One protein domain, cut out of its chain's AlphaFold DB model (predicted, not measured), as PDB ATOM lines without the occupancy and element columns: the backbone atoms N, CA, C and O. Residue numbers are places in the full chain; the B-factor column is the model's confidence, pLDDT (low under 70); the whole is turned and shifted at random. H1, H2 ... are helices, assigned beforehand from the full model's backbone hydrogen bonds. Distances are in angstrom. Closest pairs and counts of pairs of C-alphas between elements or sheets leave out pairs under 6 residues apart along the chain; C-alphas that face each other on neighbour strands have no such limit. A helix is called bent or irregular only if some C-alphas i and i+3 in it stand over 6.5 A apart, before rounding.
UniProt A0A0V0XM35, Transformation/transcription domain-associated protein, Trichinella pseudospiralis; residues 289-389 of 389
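This is residues 289 to 389 of the 389 residues of the protein "Transformation/transcription domain-associated protein" of Trichinella pseudospiralis (UniProt A0A0V0XM35). A long bent helix, H3, runs along the length of a compact body of helices, with H2 and H5 side by side next to it and H5 nearest the middle. H1 sits beside H2 and H3b, H4 is a short turn after H3b, and H6 makes the edge away from H2, packing on H3a with residues 374 to 378. The printed part has 101 residues with six named helices, H1 to H6 in chain order, and no named strand; the class is all helix. The radius of gyration of the C-alphas is 13.0 A, compact, and the C-alphas span 36 by 31 by 20 A.

H3, residues 325 to 349, was assigned as one helix by its hydrogen bonds but is bent: C-alphas 334 and 337 are 7.1 A apart. Its arms are H3a, residues 325 to 334, 14.0 A long, and H3b, residues 337 to 349, 18.6 A long. H2, residues 308 to 323, is 22.3 A long. H1, residues 289 to 295, is 10.0 A long and begins at C-alpha 289 (215.929, 217.888, 238.722). H4 holds residues 353 to 356 and is 5.3 A long; H5, residues 358 to 367, is 14.2 A long. H6, residues 374 to 386, is 18.9 A long, ends at C-alpha 386 (207.297, 226.915, 218.252) and is only just irregular, with C-alphas 381 and 384 6.8 A apart.

H3 is the hub, touching five other helices; its arms stand at a steep tilt of 51 degrees. H3a touches H2, whose residues 320 to 321 alone take part, the closest C-alphas being those of Val 321 and Asn 328, 4.9 A. H3a also touches H6 at a shallow tilt of 31 degrees, the same way, closest at the C-alphas of Lys 333 and Leu 375, 5.8 A. H3b touches H4, closest at the C-alphas of Ala 347 and Ala 353, 4.4 A. H3b and H5 only just touch, with 3 pairs of C-alphas within 8 A, the closest those of Ile 340 and Leu 360, 7.1 A. H2 and H5 touch at a shallow tilt of 17 degrees, the same way, closest at the C-alphas of Phe 318 and Gln 366, 6.9 A. H1 and H2 form a helical hairpin, closest at the C-alphas of Ile 293 and Glu 310, 6.6 A. H2 and H6 are apart. Every O i to N i+4 pair is within hydrogen-bond range in H1, H2, H3b and H5, against 4 of 6 in H3a and 5 of 9 in H6; H4 is too short for such a pair.

The two C-alphas farthest apart, those of Gln 326 and Glu 351, are 38.2 A apart. The printed part has no cut and ends at residue 389, the chain's last. The link from H1 to H2, 12 residues, is long. The mean pLDDT of the printed part is 76.0, and residues 299 to 306, 351 to 352 and 367 to 389 are under 70.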
ATOM      1  N   GLY A 289     216.777 218.729 239.556       90.31
ATOM      2  CA  GLY A 289     215.929 217.888 238.722       90.31
ATOM      3  C   GLY A 289     215.787 218.430 237.301       90.31
ATOM      4  O   GLY A 289     215.825 217.648 236.356       90.31
ATOM      5  N   MET A 290     215.673 219.752 237.127       90.31
ATOM      6  CA  MET A 290     215.623 220.365 235.798       90.31
ATOM      7  C   MET A 290     216.940 220.223 235.035       90.31
ATOM      8  O   MET A 290     216.890 219.902 233.851       90.31
ATOM      9  N   GLU A 291     218.096 220.409 235.682       91.00
ATOM     10  CA  GLU A 291     219.398 220.184 235.028       91.00
ATOM     11  C   GLU A 291     219.523 218.723 234.567       91.00
ATOM     12  O   GLU A 291     219.794 218.466 233.397       91.00
ATOM     13  N   TYR A 292     219.180 217.764 235.435       90.19
ATOM     14  CA  TYR A 292     219.196 216.342 235.083       90.19
ATOM     15  C   TYR A 292     218.264 216.011 233.907       90.19
ATOM     16  O   TYR A 292     218.625 215.216 233.036       90.19
ATOM     17  N   ILE A 293     217.061 216.596 233.857       88.19
ATOM     18  CA  ILE A 293     216.133 216.387 232.735       88.19
ATOM     19  C   ILE A 293     216.680 216.988 231.439       88.19
ATOM     20  O   ILE A 293     216.515 216.373 230.390       88.19
ATOM     21  N   LEU A 294     217.327 218.156 231.486       87.25
ATOM     22  CA  LEU A 294     217.932 218.772 230.302       87.25
ATOM     23  C   LEU A 294     219.063 217.910 229.732       87.25
ATOM     24  O   LEU A 294     219.113 217.716 228.518       87.25
ATOM     25  N   ASP A 295     219.903 217.336 230.592       87.38
ATOM     26  CA  ASP A 295     220.998 216.452 230.176       87.38
ATOM     27  C   ASP A 295     220.489 215.112 229.619       87.38
ATOM     28  O   ASP A 295     221.098 214.512 228.732       87.38
ATOM     29  N   ASN A 296     219.335 214.647 230.103       82.81
ATOM     30  CA  ASN A 296     218.720 213.382 229.698       82.81
ATOM     31  C   ASN A 296     217.521 213.557 228.754       82.81
ATOM     32  O   ASN A 296     216.782 212.601 228.516       82.81
ATOM     33  N   LEU A 297     217.337 214.743 228.169       79.38
ATOM     34  CA  LEU A 297     216.166 215.068 227.350       79.38
ATOM     35  C   LEU A 297     216.049 214.149 226.126       79.38
ATOM     36  O   LEU A 297     214.957 213.729 225.762       79.38
ATOM     37  N   ILE A 298     217.193 213.766 225.550       75.12
ATOM     38  CA  ILE A 298     217.258 212.841 224.413       75.12
ATOM     39  C   ILE A 298     216.662 211.482 224.789       75.12
ATOM     40  O   ILE A 298     215.915 210.904 224.001       75.12
ATOM     41  N   LYS A 299     216.944 210.998 226.011       69.62
ATOM     42  CA  LYS A 299     216.412 209.723 226.510       69.62
ATOM     43  C   LYS A 299     214.895 209.742 226.477       69.62
ATOM     44  O   LYS A 299     214.327 208.789 225.961       69.62
ATOM     45  N   LEU A 300     214.283 210.855 226.892       68.38
ATOM     46  CA  LEU A 300     212.834 211.045 226.987       68.38
ATOM     47  C   LEU A 300     212.055 210.726 225.701       68.38
ATOM     48  O   LEU A 300     210.874 210.388 225.774       68.38
ATOM     49  N   GLY A 301     212.691 210.831 224.532       61.47
ATOM     50  CA  GLY A 301     212.049 210.517 223.260       61.47
ATOM     51  C   GLY A 301     212.119 209.059 222.814       61.47
ATOM     52  O   GLY A 301     211.383 208.699 221.901       61.47
ATOM     53  N   PHE A 302     212.935 208.212 223.449       62.25
ATOM     54  CA  PHE A 302     213.144 206.814 223.036       62.25
ATOM     55  C   PHE A 302     212.093 205.820 223.577       62.25
ATOM     56  O   PHE A 302     212.285 204.608 223.487       62.25
ATOM     57  N   GLY A 303     210.962 206.302 224.107       59.00
ATOM     58  CA  GLY A 303     209.801 205.475 224.455       59.00
ATOM     59  C   GLY A 303     209.512 205.343 225.956       59.00
ATOM     60  O   GLY A 303     210.299 205.729 226.817       59.00
ATOM     61  N   GLN A 304     208.323 204.815 226.268       62.50
ATOM     62  CA  GLN A 304     207.711 204.889 227.604       62.50
ATOM     63  C   GLN A 304     208.468 204.090 228.676       62.50
ATOM     64  O   GLN A 304     208.587 204.573 229.796       62.50
ATOM     65  N   ASP A 305     209.024 202.918 228.352       61.66
ATOM     66  CA  ASP A 305     209.583 201.996 229.357       61.66
ATOM     67  C   ASP A 305     210.946 202.428 229.920       61.66
ATOM     68  O   ASP A 305     211.290 202.094 231.053       61.66
ATOM     69  N   THR A 306     211.746 203.158 229.142       65.50
ATOM     70  CA  THR A 306     213.080 203.629 229.553       65.50
ATOM     71  C   THR A 306     213.043 204.990 230.236       65.50
ATOM     72  O   THR A 306     213.983 205.320 230.950       65.50
ATOM     73  N   CYS A 307     211.958 205.749 230.056       74.44
ATOM     74  CA  CYS A 307     211.855 207.153 230.467       74.44
ATOM     75  C   CYS A 307     210.867 207.382 231.612       74.44
ATOM     76  O   CYS A 307     210.531 208.525 231.926       74.44
ATOM     77  N   VAL A 308     210.348 206.309 232.222       82.38
ATOM     78  CA  VAL A 308     209.308 206.388 233.259       82.38
ATOM     79  C   VAL A 308     209.736 207.304 234.409       82.38
ATOM     80  O   VAL A 308     208.929 208.095 234.904       82.38
ATOM     81  N   VAL A 309     210.997 207.208 234.840       85.44
ATOM     82  CA  VAL A 309     211.511 207.961 235.990       85.44
ATOM     83  C   VAL A 309     211.650 209.440 235.647       85.44
ATOM     84  O   VAL A 309     211.188 210.290 236.404       85.44
ATOM     85  N   GLU A 310     212.199 209.756 234.480       86.44
ATOM     86  CA  GLU A 310     212.347 211.118 233.979       86.44
ATOM     87  C   GLU A 310     210.982 211.784 233.741       86.44
ATOM     88  O   GLU A 310     210.766 212.931 234.135       86.44
ATOM     89  N   MET A 311     210.011 211.059 233.175       85.25
ATOM     90  CA  MET A 311     208.642 211.557 232.998       85.25
ATOM     91  C   MET A 311     207.958 211.837 234.341       85.25
ATOM     92  O   MET A 311     207.274 212.857 234.490       85.25
ATOM     93  N   LYS A 312     208.128 210.949 235.331       87.50
ATOM     94  CA  LYS A 312     207.628 211.162 236.697       87.50
ATOM     95  C   LYS A 312     208.314 212.356 237.361       87.50
ATOM     96  O   LYS A 312     207.633 213.148 238.010       87.50
ATOM     97  N   LEU A 313     209.620 212.523 237.158       89.88
ATOM     98  CA  LEU A 313     210.393 213.635 237.706       89.88
ATOM     99  C   LEU A 313     209.926 214.966 237.127       89.88
ATOM    100  O   LEU A 313     209.680 215.902 237.881       89.88
ATOM    101  N   LEU A 314     209.701 215.030 235.817       87.62
ATOM    102  CA  LEU A 314     209.192 216.233 235.174       87.62
ATOM    103  C   LEU A 314     207.792 216.618 235.685       87.62
ATOM    104  O   LEU A 314     207.548 217.777 236.022       87.62
ATOM    105  N   LYS A 315     206.880 215.642 235.810       88.31
ATOM    106  CA  LYS A 315     205.553 215.859 236.421       88.31
ATOM    107  C   LYS A 315     205.661 216.357 237.859       88.31
ATOM    108  O   LYS A 315     204.925 217.266 238.250       88.31
ATOM    109  N   LEU A 316     206.570 215.775 238.638       90.62
ATOM    110  CA  LEU A 316     206.805 216.175 240.019       90.62
ATOM    111  C   LEU A 316     207.323 217.611 240.104       90.62
ATOM    112  O   LEU A 316     206.798 218.378 240.900       90.62
ATOM    113  N   ILE A 317     208.283 217.997 239.262       90.06
ATOM    114  CA  ILE A 317     208.823 219.362 239.218       90.06
ATOM    115  C   ILE A 317     207.709 220.374 238.940       90.06
ATOM    116  O   ILE A 317     207.582 221.363 239.662       90.06
ATOM    117  N   PHE A 318     206.855 220.127 237.946       86.75
ATOM    118  CA  PHE A 318     205.741 221.036 237.667       86.75
ATOM    119  C   PHE A 318     204.736 221.085 238.817       86.75
ATOM    120  O   PHE A 318     204.309 222.171 239.206       86.75
ATOM    121  N   THR A 319     204.451 219.944 239.445       87.81
ATOM    122  CA  THR A 319     203.607 219.888 240.647       87.81
ATOM    123  C   THR A 319     204.230 220.693 241.799       87.81
ATOM    124  O   THR A 319     203.547 221.481 242.455       87.81
ATOM    125  N   ALA A 320     205.544 220.589 242.012       87.56
ATOM    126  CA  ALA A 320     206.285 221.353 243.015       87.56
ATOM    127  C   ALA A 320     206.196 222.864 242.767       87.56
ATOM    128  O   ALA A 320     206.027 223.650 243.700       87.56
ATOM    129  N   VAL A 321     206.271 223.279 241.502       86.12
ATOM    130  CA  VAL A 321     206.139 224.685 241.103       86.12
ATOM    131  C   VAL A 321     204.722 225.196 241.353       86.12
ATOM    132  O   VAL A 321     204.566 226.304 241.858       86.12
ATOM    133  N   THR A 322     203.693 224.386 241.082       84.38
ATOM    134  CA  THR A 322     202.305 224.754 241.418       84.38
ATOM    135  C   THR A 322     202.060 224.834 242.924       84.38
ATOM    136  O   THR A 322     201.302 225.689 243.371       84.38
ATOM    137  N   THR A 323     202.737 223.991 243.710       86.31
ATOM    138  CA  THR A 323     202.610 223.973 245.175       86.31
ATOM    139  C   THR A 323     203.261 225.205 245.805       86.31
ATOM    140  O   THR A 323     202.706 225.801 246.726       86.31
ATOM    141  N   TYR A 324     204.426 225.616 245.292       86.50
ATOM    142  CA  TYR A 324     205.238 226.687 245.867       86.50
ATOM    143  C   TYR A 324     205.686 227.722 244.825       86.50
ATOM    144  O   TYR A 324     206.880 227.854 244.529       86.50
ATOM    145  N   PRO A 325     204.743 228.515 244.286       81.75
ATOM    146  CA  PRO A 325     204.995 229.350 243.117       81.75
ATOM    147  C   PRO A 325     206.041 230.444 243.357       81.75
ATOM    148  O   PRO A 325     206.866 230.703 242.487       81.75
ATOM    149  N   GLN A 326     206.073 231.050 244.548       82.50
ATOM    150  CA  GLN A 326     206.944 232.200 244.829       82.50
ATOM    151  C   GLN A 326     208.441 231.912 244.651       82.50
ATOM    152  O   GLN A 326     209.181 232.788 244.219       82.50
ATOM    153  N   GLN A 327     208.894 230.704 244.992       83.00
ATOM    154  CA  GLN A 327     210.311 230.330 244.913       83.00
ATOM    155  C   GLN A 327     210.586 229.491 243.663       83.00
ATOM    156  O   GLN A 327     211.551 229.740 242.942       83.00
ATOM    157  N   ASN A 328     209.711 228.528 243.370       85.94
ATOM    158  CA  ASN A 328     209.956 227.541 242.327       85.94
ATOM    159  C   ASN A 328     209.695 228.079 240.913       85.94
ATOM    160  O   ASN A 328     210.359 227.631 239.981       85.94
ATOM    161  N   GLU A 329     208.793 229.054 240.720       84.94
ATOM    162  CA  GLU A 329     208.607 229.664 239.391       84.94
ATOM    163  C   GLU A 329     209.844 230.436 238.940       84.94
ATOM    164  O   GLU A 329     210.190 230.395 237.762       84.94
ATOM    165  N   ILE A 330     210.522 231.119 239.869       84.81
ATOM    166  CA  ILE A 330     211.740 231.886 239.579       84.81
ATOM    167  C   ILE A 330     212.838 230.941 239.085       84.81
ATOM    168  O   ILE A 330     213.478 231.222 238.072       84.81
ATOM    169  N   VAL A 331     213.008 229.807 239.770       86.12
ATOM    170  CA  VAL A 331     213.964 228.765 239.383       86.12
ATOM    171  C   VAL A 331     213.571 228.159 238.040       86.12
ATOM    172  O   VAL A 331     214.384 228.139 237.129       86.12
ATOM    173  N   LEU A 332     212.322 227.720 237.860       85.38
ATOM    174  CA  LEU A 332     211.905 227.101 236.600       85.38
ATOM    175  C   LEU A 332     212.061 228.065 235.410       85.38
ATOM    176  O   LEU A 332     212.476 227.646 234.330       85.38
ATOM    177  N   LYS A 333     211.798 229.364 235.607       83.00
ATOM    178  CA  LYS A 333     211.905 230.392 234.563       83.00
ATOM    179  C   LYS A 333     213.301 230.471 233.941       83.00
ATOM    180  O   LYS A 333     213.386 230.709 232.739       83.00
ATOM    181  N   SER A 334     214.378 230.269 234.704       85.31
ATOM    182  CA  SER A 334     215.738 230.313 234.144       85.31
ATOM    183  C   SER A 334     216.033 229.126 233.216       85.31
ATOM    184  O   SER A 334     216.789 229.273 232.257       85.31
ATOM    185  N   TYR A 335     215.388 227.980 233.445       85.31
ATOM    186  CA  TYR A 335     215.549 226.765 232.641       85.31
ATOM    187  C   TYR A 335     214.655 226.725 231.397       85.31
ATOM    188  O   TYR A 335     214.969 226.022 230.435       85.31
ATOM    189  N   MET A 336     213.568 227.500 231.382       82.25
ATOM    190  CA  MET A 336     212.567 227.499 230.309       82.25
ATOM    191  C   MET A 336     213.137 227.694 228.895       82.25
ATOM    192  O   MET A 336     212.817 226.883 228.025       82.25
ATOM    193  N   PRO A 337     213.980 228.711 228.616       81.19
ATOM    194  CA  PRO A 337     214.472 228.933 227.258       81.19
ATOM    195  C   PRO A 337     215.329 227.767 226.749       81.19
ATOM    196  O   PRO A 337     215.182 227.362 225.597       81.19
ATOM    197  N   ARG A 338     216.178 227.201 227.623       84.25
ATOM    198  CA  ARG A 338     217.001 226.022 227.314       84.25
ATOM    199  C   ARG A 338     216.117 224.806 227.045       84.25
ATOM    200  O   ARG A 338     216.289 224.167 226.017       84.25
ATOM    201  N   LEU A 339     215.135 224.540 227.909       84.12
ATOM    202  CA  LEU A 339     214.200 223.424 227.744       84.12
ATOM    203  C   LEU A 339     213.466 223.489 226.401       84.12
ATOM    204  O   LEU A 339     213.419 222.497 225.679       84.12
ATOM    205  N   ILE A 340     212.920 224.659 226.062       81.25
ATOM    206  CA  ILE A 340     212.164 224.865 224.824       81.25
ATOM    207  C   ILE A 340     213.048 224.672 223.594       81.25
ATOM    208  O   ILE A 340     212.645 223.947 222.688       81.25
ATOM    209  N   SER A 341     214.243 225.275 223.573       82.81
ATOM    210  CA  SER A 341     215.180 225.105 222.454       82.81
ATOM    211  C   SER A 341     215.563 223.640 222.278       82.81
ATOM    212  O   SER A 341     215.398 223.096 221.193       82.81
ATOM    213  N   SER A 342     215.977 222.970 223.358       83.50
ATOM    214  CA  SER A 342     216.400 221.572 223.295       83.50
ATOM    215  C   SER A 342     215.270 220.634 222.858       83.50
ATOM    216  O   SER A 342     215.506 219.737 222.057       83.50
ATOM    217  N   CYS A 343     214.031 220.842 223.324       80.81
ATOM    218  CA  CYS A 343     212.885 220.030 222.887       80.81
ATOM    219  C   CYS A 343     212.573 220.243 221.400       80.81
ATOM    220  O   CYS A 343     212.241 219.286 220.706       80.81
ATOM    221  N   LEU A 344     212.675 221.482 220.910       80.25
ATOM    222  CA  LEU A 344     212.454 221.817 219.503       80.25
ATOM    223  C   LEU A 344     213.522 221.224 218.585       80.25
ATOM    224  O   LEU A 344     213.199 220.678 217.533       80.25
ATOM    225  N   ASP A 345     214.787 221.323 218.986       82.69
ATOM    226  CA  ASP A 345     215.900 220.790 218.208       82.69
ATOM    227  C   ASP A 345     215.838 219.260 218.151       82.69
ATOM    228  O   ASP A 345     215.983 218.678 217.074       82.69
ATOM    229  N   LEU A 346     215.495 218.607 219.270       78.62
ATOM    230  CA  LEU A 346     215.259 217.165 219.292       78.62
ATOM    231  C   LEU A 346     214.042 216.762 218.464       78.62
ATOM    232  O   LEU A 346     214.139 215.801 217.705       78.62
ATOM    233  N   ALA A 347     212.928 217.495 218.548       79.75
ATOM    234  CA  ALA A 347     211.730 217.218 217.755       79.75
ATOM    235  C   ALA A 347     211.984 217.332 216.244       79.75
ATOM    236  O   ALA A 347     211.395 216.576 215.481       79.75
ATOM    237  N   ARG A 348     212.889 218.224 215.815       78.94
ATOM    238  CA  ARG A 348     213.291 218.362 214.406       78.94
ATOM    239  C   ARG A 348     214.134 217.184 213.907       78.94
ATOM    240  O   ARG A 348     214.106 216.876 212.722       78.94
ATOM    241  N   SER A 349     214.904 216.565 214.800       74.06
ATOM    242  CA  SER A 349     215.800 215.443 214.482       74.06
ATOM    243  C   SER A 349     215.198 214.056 214.730       74.06
ATOM    244  O   SER A 349     215.764 213.063 214.282       74.06
ATOM    245  N   ALA A 350     214.096 213.969 215.475       74.44
ATOM    246  CA  ALA A 350     213.514 212.705 215.904       74.44
ATOM    247  C   ALA A 350     212.509 212.159 214.885       74.44
ATOM    248  O   ALA A 350     211.709 212.908 214.332       74.44
ATOM    249  N   GLU A 351     212.495 210.834 214.723       67.62
ATOM    250  CA  GLU A 351     211.466 210.126 213.950       67.62
ATOM    251  C   GLU A 351     210.066 210.345 214.556       67.62
ATOM    252  O   GLU A 351     209.104 210.573 213.828       67.62
ATOM    253  N   ASP A 352     209.980 210.392 215.893       69.56
ATOM    254  CA  ASP A 352     208.753 210.648 216.653       69.56
ATOM    255  C   ASP A 352     208.806 211.987 217.410       69.56
ATOM    256  O   ASP A 352     209.041 212.055 218.625       69.56
ATOM    257  N   ALA A 353     208.501 213.082 216.708       71.88
ATOM    258  CA  ALA A 353     208.405 214.423 217.300       71.88
ATOM    259  C   ALA A 353     207.427 214.486 218.496       71.88
ATOM    260  O   ALA A 353     207.617 215.259 219.438       71.88
ATOM    261  N   TYR A 354     206.398 213.632 218.512       74.75
ATOM    262  CA  TYR A 354     205.391 213.583 219.575       74.75
ATOM    263  C   TYR A 354     205.987 213.301 220.966       74.75
ATOM    264  O   TYR A 354     205.568 213.921 221.954       74.75
ATOM    265  N   ASN A 355     206.965 212.396 221.058       75.06
ATOM    266  CA  ASN A 355     207.588 212.024 222.330       75.06
ATOM    267  C   ASN A 355     208.547 213.116 222.818       75.06
ATOM    268  O   ASN A 355     208.524 213.471 223.994       75.06
ATOM    269  N   GLN A 356     209.297 213.737 221.905       78.06
ATOM    270  CA  GLN A 356     210.212 214.839 222.233       78.06
ATOM    271  C   GLN A 356     209.481 216.120 222.663       78.06
ATOM    272  O   GLN A 356     209.993 216.901 223.461       78.06
ATOM    273  N   LEU A 357     208.241 216.321 222.201       78.44
ATOM    274  CA  LEU A 357     207.386 217.436 222.621       78.44
ATOM    275  C   LEU A 357     206.588 217.148 223.905       78.44
ATOM    276  O   LEU A 357     205.852 218.018 224.376       78.44
ATOM    277  N   PHE A 358     206.695 215.954 224.501       81.81
ATOM    278  CA  PHE A 358     206.006 215.630 225.755       81.81
ATOM    279  C   PHE A 358     206.294 216.637 226.888       81.81
ATOM    280  O   PHE A 358     205.325 217.091 227.507       81.81
ATOM    281  N   PRO A 359     207.551 217.065 227.140       80.31
ATOM    282  CA  PRO A 359     207.844 218.048 228.179       80.31
ATOM    283  C   PRO A 359     207.111 219.366 227.982       80.31
ATOM    284  O   PRO A 359     206.534 219.902 228.925       80.31
ATOM    285  N   LEU A 360     207.082 219.851 226.739       78.38
ATOM    286  CA  LEU A 360     206.409 221.092 226.372       78.38
ATOM    287  C   LEU A 360     204.898 220.987 226.537       78.38
ATOM    288  O   LEU A 360     204.279 221.896 227.083       78.38
ATOM    289  N   ARG A 361     204.296 219.867 226.126       81.44
ATOM    290  CA  ARG A 361     202.855 219.638 226.296       81.44
ATOM    291  C   ARG A 361     202.460 219.562 227.760       81.44
ATOM    292  O   ARG A 361     201.457 220.149 228.156       81.44
ATOM    293  N   LEU A 362     203.251 218.862 228.567       80.19
ATOM    294  CA  LEU A 362     203.009 218.764 229.997       80.19
ATOM    295  C   LEU A 362     203.130 220.139 230.667       80.19
ATOM    296  O   LEU A 362     202.276 220.500 231.472       80.19
ATOM    297  N   LEU A 363     204.138 220.921 230.285       78.19
ATOM    298  CA  LEU A 363     204.328 222.282 230.769       78.19
ATOM    299  C   LEU A 363     203.137 223.172 230.412       78.19
ATOM    300  O   LEU A 363     202.537 223.800 231.282       78.19
ATOM    301  N   LEU A 364     202.749 223.183 229.139       74.75
ATOM    302  CA  LEU A 364     201.591 223.924 228.655       74.75
ATOM    303  C   LEU A 364     200.321 223.536 229.405       74.75
ATOM    304  O   LEU A 364     199.586 224.406 229.855       74.75
ATOM    305  N   ASN A 365     200.082 222.244 229.615       78.62
ATOM    306  CA  ASN A 365     198.919 221.785 230.364       78.62
ATOM    307  C   ASN A 365     198.932 222.284 231.824       78.62
ATOM    308  O   ASN A 365     197.912 222.735 232.331       78.62
ATOM    309  N   GLN A 366     200.090 222.261 232.491       74.25
ATOM    310  CA  GLN A 366     200.211 222.654 233.903       74.25
ATOM    311  C   GLN A 366     200.147 224.173 234.135       74.25
ATOM    312  O   GLN A 366     199.719 224.607 235.203       74.25
ATOM    313  N   PHE A 367     200.552 224.987 233.155       68.56
ATOM    314  CA  PHE A 367     200.646 226.444 233.320       68.56
ATOM    315  C   PHE A 367     199.680 227.255 232.441       68.56
ATOM    316  O   PHE A 367     199.526 228.451 232.681       68.56
ATOM    317  N   SER A 368     198.985 226.641 231.475       64.81
ATOM    318  CA  SER A 368     198.042 227.339 230.574       64.81
ATOM    319  C   SER A 368     196.875 228.012 231.300       64.81
ATOM    320  O   SER A 368     196.396 229.047 230.848       64.81
ATOM    321  N   SER A 369     196.451 227.489 232.453       64.62
ATOM    322  CA  SER A 369     195.399 228.095 233.279       64.62
ATOM    323  C   SER A 369     195.882 229.289 234.117       64.62
ATOM    324  O   SER A 369     195.067 230.010 234.692       64.62
ATOM    325  N   ARG A 370     197.199 229.536 234.196       64.75
ATOM    326  CA  ARG A 370     197.818 230.556 235.058       64.75
ATOM    327  C   ARG A 370     198.444 231.676 234.230       64.75
ATOM    328  O   ARG A 370     199.658 231.871 234.239       64.75
ATOM    329  N   ILE A 371     197.593 232.455 233.563       52.06
ATOM    330  CA  ILE A 371     197.963 233.602 232.706       52.06
ATOM    331  C   ILE A 371     198.818 234.663 233.432       52.06
ATOM    332  O   ILE A 371     199.657 235.307 232.807       52.06
ATOM    333  N   GLN A 372     198.653 234.822 234.750       52.78
ATOM    334  CA  GLN A 372     199.460 235.739 235.573       52.78
ATOM    335  C   GLN A 372     200.814 235.159 236.010       52.78
ATOM    336  O   GLN A 372     201.605 235.862 236.634       52.78
ATOM    337  N   SER A 373     201.089 233.880 235.733       62.06
ATOM    338  CA  SER A 373     202.371 233.288 236.105       62.06
ATOM    339  C   SER A 373     203.496 233.932 235.302       62.06
ATOM    340  O   SER A 373     203.406 234.136 234.087       62.06
ATOM    341  N   THR A 374     204.605 234.208 235.984       61.25
ATOM    342  CA  THR A 374     205.812 234.755 235.345       61.25
ATOM    343  C   THR A 374     206.330 233.802 234.257       61.25
ATOM    344  O   THR A 374     206.974 234.222 233.295       61.25
ATOM    345  N   LEU A 375     206.015 232.510 234.394       60.53
ATOM    346  CA  LEU A 375     206.308 231.451 233.433       60.53
ATOM    347  C   LEU A 375     205.497 231.573 232.144       60.53
ATOM    348  O   LEU A 375     206.076 231.461 231.067       60.53
ATOM    349  N   PHE A 376     204.189 231.838 232.227       62.16
ATOM    350  CA  PHE A 376     203.365 232.037 231.036       62.16
ATOM    351  C   PHE A 376     203.849 233.256 230.244       62.16
ATOM    352  O   PHE A 376     204.046 233.168 229.035       62.16
ATOM    353  N   GLN A 377     204.181 234.356 230.927       63.12
ATOM    354  CA  GLN A 377     204.767 235.528 230.267       63.12
ATOM    355  C   GLN A 377     206.150 235.268 229.650       63.12
ATOM    356  O   GLN A 377     206.478 235.868 228.633       63.12
ATOM    357  N   ALA A 378     206.953 234.365 230.220       61.41
ATOM    358  CA  ALA A 378     208.216 233.940 229.612       61.41
ATOM    359  C   ALA A 378     208.008 233.010 228.401       61.41
ATOM    360  O   ALA A 378     208.844 232.974 227.501       61.41
ATOM    361  N   PHE A 379     206.900 232.269 228.374       64.69
ATOM    362  CA  PHE A 379     206.563 231.321 227.317       64.69
ATOM    363  C   PHE A 379     205.946 231.998 226.083       64.69
ATOM    364  O   PHE A 379     206.301 231.655 224.959       64.69
ATOM    365  N   VAL A 380     205.069 232.993 226.272       63.91
ATOM    366  CA  VAL A 380     204.344 233.695 225.190       63.91
ATOM    367  C   VAL A 380     205.254 234.203 224.051       63.91
ATOM    368  O   VAL A 380     204.935 233.938 222.893       63.91
ATOM    369  N   PRO A 381     206.410 234.850 224.305       64.62
ATOM    370  CA  PRO A 381     207.315 235.312 223.245       64.62
ATOM    371  C   PRO A 381     207.982 234.180 222.452       64.62
ATOM    372  O   PRO A 381     208.504 234.408 221.362       64.62
ATOM    373  N   LEU A 382     207.997 232.963 223.001       62.03
ATOM    374  CA  LEU A 382     208.623 231.782 222.406       62.03
ATOM    375  C   LEU A 382     207.623 230.955 221.578       62.03
ATOM    376  O   LEU A 382     208.043 230.195 220.707       62.03
ATOM    377  N   VAL A 383     206.312 231.163 221.759       62.00
ATOM    378  CA  VAL A 383     205.231 230.509 220.987       62.00
ATOM    379  C   VAL A 383     205.349 230.714 219.471       62.00
ATOM    380  O   VAL A 383     205.229 229.736 218.736       62.00
ATOM    381  N   PRO A 384     205.654 231.917 218.947       59.22
ATOM    382  CA  PRO A 384     205.805 232.098 217.504       59.22
ATOM    383  C   PRO A 384     206.984 231.317 216.911       59.22
ATOM    384  O   PRO A 384     206.962 231.002 215.726       59.22
ATOM    385  N   ARG A 385     208.015 231.005 217.713       59.88
ATOM    386  CA  ARG A 385     209.141 230.154 217.289       59.88
ATOM    387  C   ARG A 385     208.760 228.672 217.275       59.88
ATOM    388  O   ARG A 385     209.271 227.938 216.445       59.88
ATOM    389  N   LEU A 386     207.851 228.269 218.163       56.91
ATOM    390  CA  LEU A 386     207.297 226.915 218.252       56.91
ATOM    391  C   LEU A 386     206.310 226.587 217.117       56.91
ATOM    392  O   LEU A 386     206.154 225.421 216.791       56.91
ATOM    393  N   LEU A 387     205.632 227.592 216.547       56.72
ATOM    394  CA  LEU A 387     204.613 227.423 215.493       56.72
ATOM    395  C   LEU A 387     205.147 227.577 214.057       56.72
ATOM    396  O   LEU A 387     204.414 227.305 213.110       56.72
ATOM    397  N   LYS A 388     206.370 228.091 213.878       52.56
ATOM    398  CA  LYS A 388     206.955 228.392 212.556       52.56
ATOM    399  C   LYS A 388     207.928 227.334 212.028       52.56
ATOM    400  O   LYS A 388     208.334 227.447 210.875       52.56
ATOM    401  N   GLY A 389     208.342 226.384 212.863       49.19
ATOM    402  CA  GLY A 389     209.155 225.226 212.477       49.19
ATOM    403  C   GLY A 389     208.334 223.964 212.614       49.19
ATOM    404  O   GLY A 389     208.658 223.015 211.875       49.19
TER     405      GLY A 389